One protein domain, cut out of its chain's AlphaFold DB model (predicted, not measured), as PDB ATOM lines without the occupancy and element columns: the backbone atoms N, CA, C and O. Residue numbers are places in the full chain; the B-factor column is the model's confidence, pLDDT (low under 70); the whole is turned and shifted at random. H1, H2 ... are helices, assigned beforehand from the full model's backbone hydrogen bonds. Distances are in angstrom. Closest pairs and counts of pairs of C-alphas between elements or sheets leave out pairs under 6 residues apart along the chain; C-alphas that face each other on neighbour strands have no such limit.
ATOM      1  N   TYR A 452      19.404  12.544  40.632       94.81
ATOM      2  CA  TYR A 452      20.308  13.682  40.791       94.81
ATOM      3  C   TYR A 452      19.932  14.875  39.900       94.81
ATOM      4  O   TYR A 452      19.924  16.005  40.374       94.81
ATOM      5  N   SER A 453      19.518  14.636  38.651       92.81
ATOM      6  CA  SER A 453      19.089  15.704  37.736       92.81
ATOM      7  C   SER A 453      17.705  16.288  38.033       92.81
ATOM      8  O   SER A 453      17.404  17.351  37.499       92.81
ATOM      9  N   LYS A 454      16.879  15.633  38.863       91.81
ATOM     10  CA  LYS A 454      15.665  16.236  39.445       91.81
ATOM     11  C   LYS A 454      15.965  16.989  40.748       91.81
ATOM     12  O   LYS A 454      15.263  17.946  41.044       91.81
ATOM     13  N   PHE A 455      16.985  16.576  41.508       92.19
ATOM     14  CA  PHE A 455      17.402  17.246  42.746       92.19
ATOM     15  C   PHE A 455      18.172  18.554  42.480       92.19
ATOM     16  O   PHE A 455      17.850  19.579  43.069       92.19
ATOM     17  N   ASP A 456      19.141  18.544  41.556       90.06
ATOM     18  CA  ASP A 456      19.849  19.748  41.092       90.06
ATOM     19  C   ASP A 456      19.912  19.792  39.550       90.06
ATOM     20  O   ASP A 456      20.878  19.332  38.926       90.06
ATOM     21  N   PRO A 457      18.890  20.369  38.893       87.56
ATOM     22  CA  PRO A 457      18.878  20.509  37.442       87.56
ATOM     23  C   PRO A 457      20.030  21.352  36.880       87.56
ATOM     24  O   PRO A 457      20.347  21.205  35.703       87.56
ATOM     25  N   ARG A 458      20.677  22.227  37.669       83.50
ATOM     26  CA  ARG A 458      21.792  23.057  37.180       83.50
ATOM     27  C   ARG A 458      23.069  22.227  37.091       83.50
ATOM     28  O   ARG A 458      23.647  22.122  36.006       83.50
ATOM     29  N   ARG A 459      23.471  21.585  38.191       87.06
ATOM     30  CA  ARG A 459      24.715  20.800  38.285       87.06
ATOM     31  C   ARG A 459      24.715  19.560  37.391       87.06
ATOM     32  O   ARG A 459      25.748  19.213  36.826       87.06
ATOM     33  N   TYR A 460      23.566  18.923  37.194       87.94
ATOM     34  CA  TYR A 460      23.461  17.694  36.397       87.94
ATOM     35  C   TYR A 460      23.010  17.915  34.940       87.94
ATOM     36  O   TYR A 460      22.714  16.951  34.228       87.94
ATOM     37  N   SER A 461      22.991  19.170  34.478       82.88
ATOM     38  CA  SER A 461      22.703  19.526  33.086       82.88
ATOM     39  C   SER A 461      23.906  19.384  32.151       82.88
ATOM     40  O   SER A 461      25.066  19.490  32.556       82.88
ATOM     41  N   GLU A 462      23.629  19.307  30.846       77.94
ATOM     42  CA  GLU A 462      24.637  19.480  29.785       77.94
ATOM     43  C   GLU A 462      25.405  20.822  29.858       77.94
ATOM     44  O   GLU A 462      26.483  20.935  29.264       77.94
ATOM     45  N   ARG A 463      24.880  21.817  30.599       75.56
ATOM     46  CA  ARG A 463      25.469  23.154  30.782       75.56
ATOM     47  C   ARG A 463      26.524  23.225  31.899       75.56
ATOM     48  O   ARG A 463      27.199  24.242  31.978       75.56
ATOM     49  N   ASN A 464      26.712  22.196  32.741       80.50
ATOM     50  CA  ASN A 464      27.738  22.240  33.798       80.50
ATOM     51  C   ASN A 464      29.155  22.270  33.192       80.50
ATOM     52  O   ASN A 464      29.706  21.250  32.766       80.50
ATOM     53  N   GLU A 465      29.741  23.466  33.150       80.44
ATOM     54  CA  GLU A 465      31.061  23.741  32.584       80.44
ATOM     55  C   GLU A 465      32.167  22.936  33.293       80.44
ATOM     56  O   GLU A 465      32.998  22.298  32.632       80.44
ATOM     57  N   LEU A 466      32.108  22.913  34.629       83.69
ATOM     58  CA  LEU A 466      33.119  22.389  35.545       83.69
ATOM     59  C   LEU A 466      33.161  20.851  35.531       83.69
ATOM     60  O   LEU A 466      34.183  20.238  35.213       83.69
ATOM     61  N   GLU A 467      32.035  20.206  35.828       87.44
ATOM     62  CA  GLU A 467      31.973  18.771  36.121       87.44
ATOM     63  C   GLU A 467      31.493  17.985  34.899       87.44
ATOM     64  O   GLU A 467      30.398  17.422  34.846       87.44
ATOM     65  N   LYS A 468      32.363  17.916  33.887       85.25
ATOM     66  CA  LYS A 468      32.109  17.270  32.582       85.25
ATOM     67  C   LYS A 468      31.529  15.846  32.677       85.25
ATOM     68  O   LYS A 468      30.795  15.434  31.782       85.25
ATOM     69  N   ASN A 469      31.803  15.129  33.769       85.06
ATOM     70  CA  ASN A 469      31.279  13.790  34.065       85.06
ATOM     71  C   ASN A 469      29.747  13.735  34.239       85.06
ATOM     72  O   ASN A 469      29.155  12.675  34.039       85.06
ATOM     73  N   TYR A 470      29.106  14.851  34.600       87.38
ATOM     74  CA  TYR A 470      27.675  14.917  34.921       87.38
ATOM     75  C   TYR A 470      26.792  15.459  33.806       87.38
ATOM     76  O   TYR A 470      25.574  15.309  33.873       87.38
ATOM     77  N   ARG A 471      27.384  15.991  32.732       83.44
ATOM     78  CA  ARG A 471      26.641  16.557  31.595       83.44
ATOM     79  C   ARG A 471      25.645  15.576  30.962       83.44
ATOM     80  O   ARG A 471      24.637  16.001  30.424       83.44
ATOM     81  N   GLY A 472      25.894  14.267  31.047       83.62
ATOM     82  CA  GLY A 472      24.993  13.224  30.537       83.62
ATOM     83  C   GLY A 472      23.861  12.796  31.483       83.62
ATOM     84  O   GLY A 472      23.244  11.764  31.226       83.62
ATOM     85  N   CYS A 473      23.617  13.496  32.596       89.75
ATOM     86  CA  CYS A 473      22.594  13.121  33.579       89.75
ATOM     87  C   CYS A 473      21.192  13.625  33.214       89.75
ATOM     88  O   CYS A 473      20.233  12.870  33.374       89.75
ATOM     89  N   SER A 474      21.060  14.840  32.676       85.94
ATOM     90  CA  SER A 474      19.764  15.383  32.240       85.94
ATOM     91  C   SER A 474      19.210  14.709  30.978       85.94
ATOM     92  O   SER A 474      17.999  14.576  30.835       85.94
ATOM     93  N   SER A 475      20.076  14.248  30.068       80.25
ATOM     94  CA  SER A 475      19.707  13.696  28.752       80.25
ATOM     95  C   SER A 475      19.780  12.159  28.656       80.25
ATOM     96  O   SER A 475      19.878  11.594  27.564       80.25
ATOM     97  N   CYS A 476      19.739  11.440  29.786       82.75
ATOM     98  CA  CYS A 476      19.876   9.979  29.793       82.75
ATOM     99  C   CYS A 476      18.551   9.216  29.563       82.75
ATOM    100  O   CYS A 476      17.532   9.448  30.205       82.75
ATOM    101  N   PHE A 477      18.582   8.224  28.663       83.62
ATOM    102  CA  PHE A 477      17.412   7.430  28.255       83.62
ATOM    103  C   PHE A 477      17.042   6.325  29.267       83.62
ATOM    104  O   PHE A 477      17.196   5.128  28.997       83.62
ATOM    105  N   LEU A 478      16.554   6.700  30.452       89.31
ATOM    106  CA  LEU A 478      16.205   5.746  31.513       89.31
ATOM    107  C   LEU A 478      14.779   5.203  31.328       89.31
ATOM    108  O   LEU A 478      13.837   5.598  32.010       89.31
ATOM    109  N   ARG A 479      14.612   4.263  30.389       88.06
ATOM    110  CA  ARG A 479      13.307   3.624  30.123       88.06
ATOM    111  C   ARG A 479      12.719   2.921  31.353       88.06
ATOM    112  O   ARG A 479      11.513   3.002  31.551       88.06
ATOM    113  N   ASP A 480      13.562   2.307  32.189       90.12
ATOM    114  CA  ASP A 480      13.172   1.450  33.320       90.12
ATOM    115  C   ASP A 480      14.087   1.649  34.538       90.12
ATOM    116  O   ASP A 480      15.236   2.077  34.404       90.12
ATOM    117  N   ILE A 481      13.643   1.204  35.720       92.75
ATOM    118  CA  ILE A 481      14.432   1.217  36.970       92.75
ATOM    119  C   ILE A 481      15.794   0.520  36.823       92.75
ATOM    120  O   ILE A 481      16.787   0.984  37.378       92.75
ATOM    121  N   ASN A 482      15.889  -0.539  36.015       92.06
ATOM    122  CA  ASN A 482      17.169  -1.197  35.732       92.06
ATOM    123  C   ASN A 482      18.162  -0.272  35.004       92.06
ATOM    124  O   ASN A 482      19.366  -0.347  35.253       92.06
ATOM    125  N   ARG A 483      17.673   0.646  34.156       92.50
ATOM    126  CA  ARG A 483      18.497   1.696  33.536       92.50
ATOM    127  C   ARG A 483      18.854   2.791  34.537       92.50
ATOM    128  O   ARG A 483      20.010   3.202  34.544       92.50
ATOM    129  N   VAL A 484      17.932   3.185  35.422       94.19
ATOM    130  CA  VAL A 484      18.218   4.127  36.526       94.19
ATOM    131  C   VAL A 484      19.354   3.593  37.405       94.19
ATOM    132  O   VAL A 484      20.382   4.254  37.538       94.19
ATOM    133  N   LYS A 485      19.241   2.354  37.911       94.06
ATOM    134  CA  LYS A 485      20.305   1.689  38.685       94.06
ATOM    135  C   LYS A 485      21.624   1.627  37.897       94.06
ATOM    136  O   LYS A 485      22.665   2.003  38.425       94.06
ATOM    137  N   GLN A 486      21.593   1.233  36.619       94.69
ATOM    138  CA  GLN A 486      22.789   1.170  35.762       94.69
ATOM    139  C   GLN A 486      23.466   2.538  35.547       94.69
ATOM    140  O   GLN A 486      24.695   2.598  35.505       94.69
ATOM    141  N   HIS A 487      22.698   3.621  35.402       95.00
ATOM    142  CA  HIS A 487      23.223   4.985  35.287       95.00
ATOM    143  C   HIS A 487      23.873   5.437  36.601       95.00
ATOM    144  O   HIS A 487      25.041   5.834  36.601       95.00
ATOM    145  N   LEU A 488      23.166   5.279  37.728       95.19
ATOM    146  CA  LEU A 488      23.677   5.595  39.064       95.19
ATOM    147  C   LEU A 488      25.010   4.884  39.336       95.19
ATOM    148  O   LEU A 488      25.990   5.535  39.692       95.19
ATOM    149  N   TYR A 489      25.092   3.571  39.089       93.88
ATOM    150  CA  TYR A 489      26.308   2.780  39.332       93.88
ATOM    151  C   TYR A 489      27.517   3.195  38.474       93.88
ATOM    152  O   TYR A 489      28.642   2.846  38.829       93.88
ATOM    153  N   ARG A 490      27.300   3.893  37.351       92.12
ATOM    154  CA  ARG A 490      28.355   4.344  36.427       92.12
ATOM    155  C   ARG A 490      28.812   5.777  36.683       92.12
ATOM    156  O   ARG A 490      30.000   6.045  36.567       92.12
ATOM    157  N   VAL A 491      27.884   6.680  36.994       92.50
ATOM    158  CA  VAL A 491      28.156   8.127  37.071       92.50
ATOM    159  C   VAL A 491      28.261   8.610  38.521       92.50
ATOM    160  O   VAL A 491      29.183   9.346  38.879       92.50
ATOM    161  N   HIS A 492      27.357   8.142  39.380       93.75
ATOM    162  CA  HIS A 492      27.145   8.674  40.732       93.75
ATOM    163  C   HIS A 492      27.763   7.818  41.841       93.75
ATOM    164  O   HIS A 492      27.690   8.171  43.013       93.75
ATOM    165  N   ARG A 493      28.400   6.693  41.496       91.88
ATOM    166  CA  ARG A 493      29.119   5.837  42.449       91.88
ATOM    167  C   ARG A 493      30.429   6.500  42.902       91.88
ATOM    168  O   ARG A 493      31.203   6.956  42.062       91.88
ATOM    169  N   ARG A 494      30.719   6.489  44.210       90.69
ATOM    170  CA  ARG A 494      32.069   6.775  44.743       90.69
ATOM    171  C   ARG A 494      33.092   5.720  44.268       90.69
ATOM    172  O   ARG A 494      32.696   4.570  44.045       90.69
ATOM    173  N   PRO A 495      34.391   6.057  44.129       88.94
ATOM    174  CA  PRO A 495      35.432   5.076  43.810       88.94
ATOM    175  C   PRO A 495      35.469   3.931  44.831       88.94
ATOM    176  O   PRO A 495      35.339   4.159  46.031       88.94
ATOM    177  N   MET A 532      26.902   8.969  45.670       91.44
ATOM    178  CA  MET A 532      26.211   8.052  46.582       91.44
ATOM    179  C   MET A 532      27.188   7.255  47.461       91.44
ATOM    180  O   MET A 532      28.230   6.779  46.983       91.44
ATOM    181  N   THR A 533      26.848   7.064  48.734       89.44
ATOM    182  CA  THR A 533      27.662   6.270  49.666       89.44
ATOM    183  C   THR A 533      27.631   4.767  49.337       89.44
ATOM    184  O   THR A 533      26.745   4.285  48.618       89.44
ATOM    185  N   PRO A 534      28.586   3.968  49.859       87.81
ATOM    186  CA  PRO A 534      28.533   2.508  49.757       87.81
ATOM    187  C   PRO A 534      27.257   1.895  50.357       87.81
ATOM    188  O   PRO A 534      26.802   0.853  49.877       87.81
ATOM    189  N   ASP A 535      26.662   2.545  51.359       89.69
ATOM    190  CA  ASP A 535      25.458   2.075  52.047       89.69
ATOM    191  C   ASP A 535      24.184   2.384  51.251       89.69
ATOM    192  O   ASP A 535      23.368   1.484  51.047       89.69
ATOM    193  N   GLU A 536      24.058   3.583  50.671       92.56
ATOM    194  CA  GLU A 536      23.006   3.915  49.691       92.56
ATOM    195  C   GLU A 536      23.047   2.978  48.481       92.56
ATOM    196  O   GLU A 536      22.035   2.379  48.106       92.56
ATOM    197  N   LEU A 537      24.241   2.775  47.909       91.31
ATOM    198  CA  LEU A 537      24.479   1.822  46.824       91.31
ATOM    199  C   LEU A 537      24.007   0.411  47.208       91.31
ATOM    200  O   LEU A 537      23.463  -0.321  46.379       91.31
ATOM    201  N   THR A 538      24.214   0.021  48.466       90.62
ATOM    202  CA  THR A 538      23.816  -1.285  48.997       90.62
ATOM    203  C   THR A 538      22.309  -1.366  49.250       90.62
ATOM    204  O   THR A 538      21.706  -2.391  48.936       90.62
ATOM    205  N   ALA A 539      21.662  -0.296  49.715       90.81
ATOM    206  CA  ALA A 539      20.209  -0.218  49.863       90.81
ATOM    207  C   ALA A 539      19.486  -0.272  48.500       90.81
ATOM    208  O   ALA A 539      18.547  -1.053  48.333       90.81
ATOM    209  N   ILE A 540      19.981   0.464  47.497       91.94
ATOM    210  CA  ILE A 540      19.474   0.448  46.110       91.94
ATOM    211  C   ILE A 540      19.659  -0.934  45.461       91.94
ATOM    212  O   ILE A 540      18.825  -1.357  44.653       91.94
ATOM    213  N   LYS A 541      20.719  -1.673  45.819       88.62
ATOM    214  CA  LYS A 541      20.923  -3.069  45.393       88.62
ATOM    215  C   LYS A 541      19.994  -4.060  46.102       88.62
ATOM    216  O   LYS A 541      19.476  -4.942  45.430       88.62
ATOM    217  N   ARG A 542      19.816  -3.940  47.424       77.56
ATOM    218  CA  ARG A 542      19.117  -4.932  48.267       77.56
ATOM    219  C   ARG A 542      17.592  -4.852  48.231       77.56
ATOM    220  O   ARG A 542      16.959  -5.866  48.493       77.56
ATOM    221  N   ARG A 543      16.994  -3.681  47.981       69.38
ATOM    222  CA  ARG A 543      15.529  -3.555  47.979       69.38
ATOM    223  C   ARG A 543      14.896  -4.144  46.718       69.38
ATOM    224  O   ARG A 543      15.201  -3.703  45.604       69.38
ATOM    225  N   ASP A 544      13.893  -4.988  46.947       67.00
ATOM    226  CA  ASP A 544      12.684  -5.037  46.126       67.00
ATOM    227  C   ASP A 544      11.979  -3.678  46.251       67.00
ATOM    228  O   ASP A 544      11.168  -3.437  47.144       67.00
ATOM    229  N   LEU A 545      12.398  -2.738  45.404       74.25
ATOM    230  CA  LEU A 545      11.751  -1.434  45.255       74.25
ATOM    231  C   LEU A 545      10.313  -1.640  44.751       74.25
ATOM    232  O   LEU A 545      10.042  -2.658  44.111       74.25
ATOM    233  N   GLY A 546       9.411  -0.691  45.024       66.31
ATOM    234  CA  GLY A 546       7.971  -0.839  44.780       66.31
ATOM    235  C   GLY A 546       7.594  -1.443  43.417       66.31
ATOM    236  O   GLY A 546       8.248  -1.190  42.409       66.31
ATOM    237  N   ARG A 547       6.509  -2.236  43.388       73.25
ATOM    238  CA  ARG A 547       6.086  -3.053  42.224       73.25
ATOM    239  C   ARG A 547       6.024  -2.265  40.907       73.25
ATOM    240  O   ARG A 547       6.297  -2.822  39.847       73.25
ATOM    241  N   ASP A 548       5.701  -0.977  40.989       87.12
ATOM    242  CA  ASP A 548       5.581  -0.066  39.855       87.12
ATOM    243  C   ASP A 548       6.841   0.786  39.656       87.12
ATOM    244  O   ASP A 548       7.403   1.342  40.603       87.12
ATOM    245  N   ARG A 549       7.202   1.011  38.384       89.50
ATOM    246  CA  ARG A 549       8.302   1.898  37.944       89.50
ATOM    247  C   ARG A 549       8.306   3.291  38.593       89.50
ATOM    248  O   ARG A 549       9.370   3.874  38.750       89.50
ATOM    249  N   TRP A 550       7.130   3.817  38.941       90.12
ATOM    250  CA  TRP A 550       6.956   5.110  39.608       90.12
ATOM    251  C   TRP A 550       7.411   5.024  41.070       90.12
ATOM    252  O   TRP A 550       8.361   5.691  41.474       90.12
ATOM    253  N   ASN A 551       6.797   4.119  41.838       91.81
ATOM    254  CA  ASN A 551       7.082   3.908  43.258       91.81
ATOM    255  C   ASN A 551       8.555   3.535  43.491       91.81
ATOM    256  O   ASN A 551       9.226   4.148  44.321       91.81
ATOM    257  N   ALA A 552       9.102   2.632  42.673       93.06
ATOM    258  CA  ALA A 552      10.507   2.247  42.744       93.06
ATOM    259  C   ALA A 552      11.503   3.388  42.454       93.06
ATOM    260  O   ALA A 552      12.643   3.326  42.919       93.06
ATOM    261  N   TRP A 553      11.113   4.424  41.702       95.00
ATOM    262  CA  TRP A 553      11.963   5.599  41.485       95.00
ATOM    263  C   TRP A 553      11.989   6.484  42.732       95.00
ATOM    264  O   TRP A 553      13.064   6.875  43.183       95.00
ATOM    265  N   PHE A 554      10.829   6.725  43.349       94.50
ATOM    266  CA  PHE A 554      10.747   7.470  44.608       94.50
ATOM    267  C   PHE A 554      11.431   6.740  45.770       94.50
ATOM    268  O   PHE A 554      12.039   7.391  46.618       94.50
ATOM    269  N   ASP A 555      11.412   5.405  45.792       94.50
ATOM    270  CA  ASP A 555      12.188   4.617  46.755       94.50
ATOM    271  C   ASP A 555      13.704   4.810  46.590       94.50
ATOM    272  O   ASP A 555      14.418   4.844  47.591       94.50
ATOM    273  N   ILE A 556      14.204   4.964  45.354       95.06
ATOM    274  CA  ILE A 556      15.610   5.314  45.080       95.06
ATOM    275  C   ILE A 556      15.893   6.758  45.506       95.06
ATOM    276  O   ILE A 556      16.883   7.000  46.195       95.06
ATOM    277  N   TYR A 557      15.030   7.708  45.137       95.50
ATOM    278  CA  TYR A 557      15.199   9.123  45.473       95.50
ATOM    279  C   TYR A 557      15.283   9.340  46.994       95.50
ATOM    280  O   TYR A 557      16.201  10.001  47.468       95.50
ATOM    281  N   LYS A 558      14.404   8.695  47.775       94.75
ATOM    282  CA  LYS A 558      14.419   8.730  49.252       94.75
ATOM    283  C   LYS A 558      15.669   8.108  49.885       94.75
ATOM    284  O   LYS A 558      15.967   8.422  51.033       94.75
ATOM    285  N   ILE A 559      16.361   7.197  49.190       94.50
ATOM    286  CA  ILE A 559      17.644   6.647  49.653       94.50
ATOM    287  C   ILE A 559      18.772   7.649  49.392       94.50
ATOM    288  O   ILE A 559      19.583   7.870  50.280       94.50
ATOM    289  N   LEU A 560      18.814   8.247  48.196       94.56
ATOM    290  CA  LEU A 560      19.869   9.184  47.790       94.56
ATOM    291  C   LEU A 560      19.773  10.543  48.503       94.56
ATOM    292  O   LEU A 560      20.796  11.152  48.791       94.56
ATOM    293  N   PHE A 561      18.554  11.017  48.785       94.44
ATOM    294  CA  PHE A 561      18.298  12.348  49.344       94.44
ATOM    295  C   PHE A 561      17.374  12.269  50.577       94.44
ATOM    296  O   PHE A 561      16.216  12.698  50.526       94.44
ATOM    297  N   PRO A 562      17.838  11.687  51.701       93.00
ATOM    298  CA  PRO A 562      17.048  11.615  52.925       93.00
ATOM    299  C   PRO A 562      16.718  13.026  53.438       93.00
ATOM    300  O   PRO A 562      17.608  13.837  53.676       93.00
ATOM    301  N   GLY A 563      15.426  13.318  53.607       90.31
ATOM    302  CA  GLY A 563      14.932  14.628  54.056       90.31
ATOM    303  C   GLY A 563      14.731  15.676  52.953       90.31
ATOM    304  O   GLY A 563      14.166  16.728  53.234       90.31
ATOM    305  N   ALA A 564      15.123  15.403  51.705       92.56
ATOM    306  CA  ALA A 564      14.807  16.286  50.582       92.56
ATOM    307  C   ALA A 564      13.310  16.220  50.210       92.56
ATOM    308  O   ALA A 564      12.689  15.157  50.351       92.56
ATOM    309  N   PRO A 565      12.722  17.309  49.676       92.25
ATOM    310  CA  PRO A 565      11.378  17.262  49.113       92.25
ATOM    311  C   PRO A 565      11.316  16.270  47.944       92.25
ATOM    312  O   PRO A 565      12.256  16.147  47.150       92.25
ATOM    313  N   LEU A 566      10.194  15.556  47.838       92.19
ATOM    314  CA  LEU A 566       9.920  14.682  46.701       92.19
ATOM    315  C   LEU A 566       9.560  15.535  45.469       92.19
ATOM    316  O   LEU A 566       8.704  16.413  45.589       92.19
ATOM    317  N   PRO A 567      10.139  15.259  44.288       90.62
ATOM    318  CA  PRO A 567       9.699  15.853  43.033       90.62
ATOM    319  C   PRO A 567       8.245  15.491  42.722       90.62
ATOM    320  O   PRO A 567       7.773  14.420  43.102       90.62
ATOM    321  N   VAL A 568       7.558  16.360  41.977       88.56
ATOM    322  CA  VAL A 568       6.163  16.142  41.548       88.56
ATOM    323  C   VAL A 568       6.022  14.855  40.725       88.56
ATOM    324  O   VAL A 568       5.038  14.130  40.862       88.56
ATOM    325  N   ASP A 569       7.024  14.539  39.901       90.44
ATOM    326  CA  ASP A 569       7.053  13.336  39.078       90.44
ATOM    327  C   ASP A 569       8.492  12.785  38.879       90.44
ATOM    328  O   ASP A 569       9.470  13.530  39.012       90.44
ATOM    329  N   PRO A 570       8.640  11.481  38.564       92.12
ATOM    330  CA  PRO A 570       9.918  10.796  38.389       92.12
ATOM    331  C   PRO A 570      10.401  10.774  36.929       92.12
ATOM    332  O   PRO A 570      11.396  10.109  36.624       92.12
ATOM    333  N   TYR A 571       9.675  11.397  35.998       90.69
ATOM    334  CA  TYR A 571       9.998  11.400  34.577       90.69
ATOM    335  C   TYR A 571      10.945  12.545  34.229       90.69
ATOM    336  O   TYR A 571      11.090  13.504  34.981       90.69
ATOM    337  N   VAL A 572      11.625  12.442  33.088       85.06
ATOM    338  CA  VAL A 572      12.332  13.588  32.511       85.06
ATOM    339  C   VAL A 572      11.312  14.704  32.291       85.06
ATOM    340  O   VAL A 572      10.213  14.448  31.785       85.06
ATOM    341  N   ASP A 573      11.702  15.929  32.636       70.56
ATOM    342  CA  ASP A 573      11.038  17.153  32.200       70.56
ATOM    343  C   ASP A 573      11.206  17.269  30.685       70.56
ATOM    344  O   ASP A 573      12.103  17.929  30.159       70.56
ATOM    345  N   SER A 574      10.373  16.520  29.965       55.59
ATOM    346  CA  SER A 574      10.248  16.627  28.527       55.59
ATOM    347  C   SER A 574       9.831  18.055  28.224       55.59
ATOM    348  O   SER A 574       8.676  18.408  28.467       55.59
TER     349      SER A 574
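AT A GLANCE: This is residues 452 to 495 and 532 to 574 of the 641 residues of an uncharacterized protein of Phialophora americana (UniProt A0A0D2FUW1). Three short helices, H2, H3 and H4, run at shallow tilts to one another with their centres in a triangle and few contacts between them, while long loops and the very short helix H1 make up much of the rest. The loop of residues 456 to 480 swings out to one end of the longest axis. The printed part has 87 residues with four named helices, H1 H2 H3 H4, and no named strand; 36 residues, under half, are in named elements, and the class is all helix. The whole is compact, with a radius of gyration of the C-alphas of 12.6 A, and spans 36 by 31 by 25 A.

HOW THE PARTS SIT: H1, residues 452 to 455, touches no helix; it is near H4, residues 549 to 560, and apart from H2, residues 481 to 491, and H3, residues 534 to 542. H2 and H3 are close but not clearly touching, with C-alphas 485 and 540 the closest at 7.6 A; they run opposite ways at a shallow tilt of 20 degrees. H2 and H4 only just touch, with 3 pairs of C-alphas within 8 A, the closest those of Ile 481 and Arg 549 at 6.2 A; residues 549 to 553 alone of H4 take part, and the two run the same way at a shallow tilt of 31 degrees. H3 and H4 form a helical hairpin: they touch, with C-alphas 536 and 559 the closest at 6.0 A, through residues 556 to 560 alone of H4, and run opposite ways at a shallow tilt of 22 degrees. In H2, H3 and H4 every O i to N i+4 pair is within hydrogen-bond range; H1 is too short for such a pair.

IN THESE COORDINATES: H1 begins at C-alpha 452, (20.308, 13.682, 40.791), and is 5.0 A long. H2 is 15.4 A long and H3 12.1 A. H4 is 16.8 A long and ends at C-alpha 560, (19.869, 9.184, 47.790).

THE WHOLE: The C-alphas farthest apart, of Glu 465 and Arg 547, are 37.9 A apart. Residues 496 to 531 are not printed, and C-alphas 495 and 532 are 10.1 A apart across this cut. The link from H1 to H2 is long. Mean pLDDT of the printed part is 87.9, and residues 543, 544, 546 and 574 are under 70.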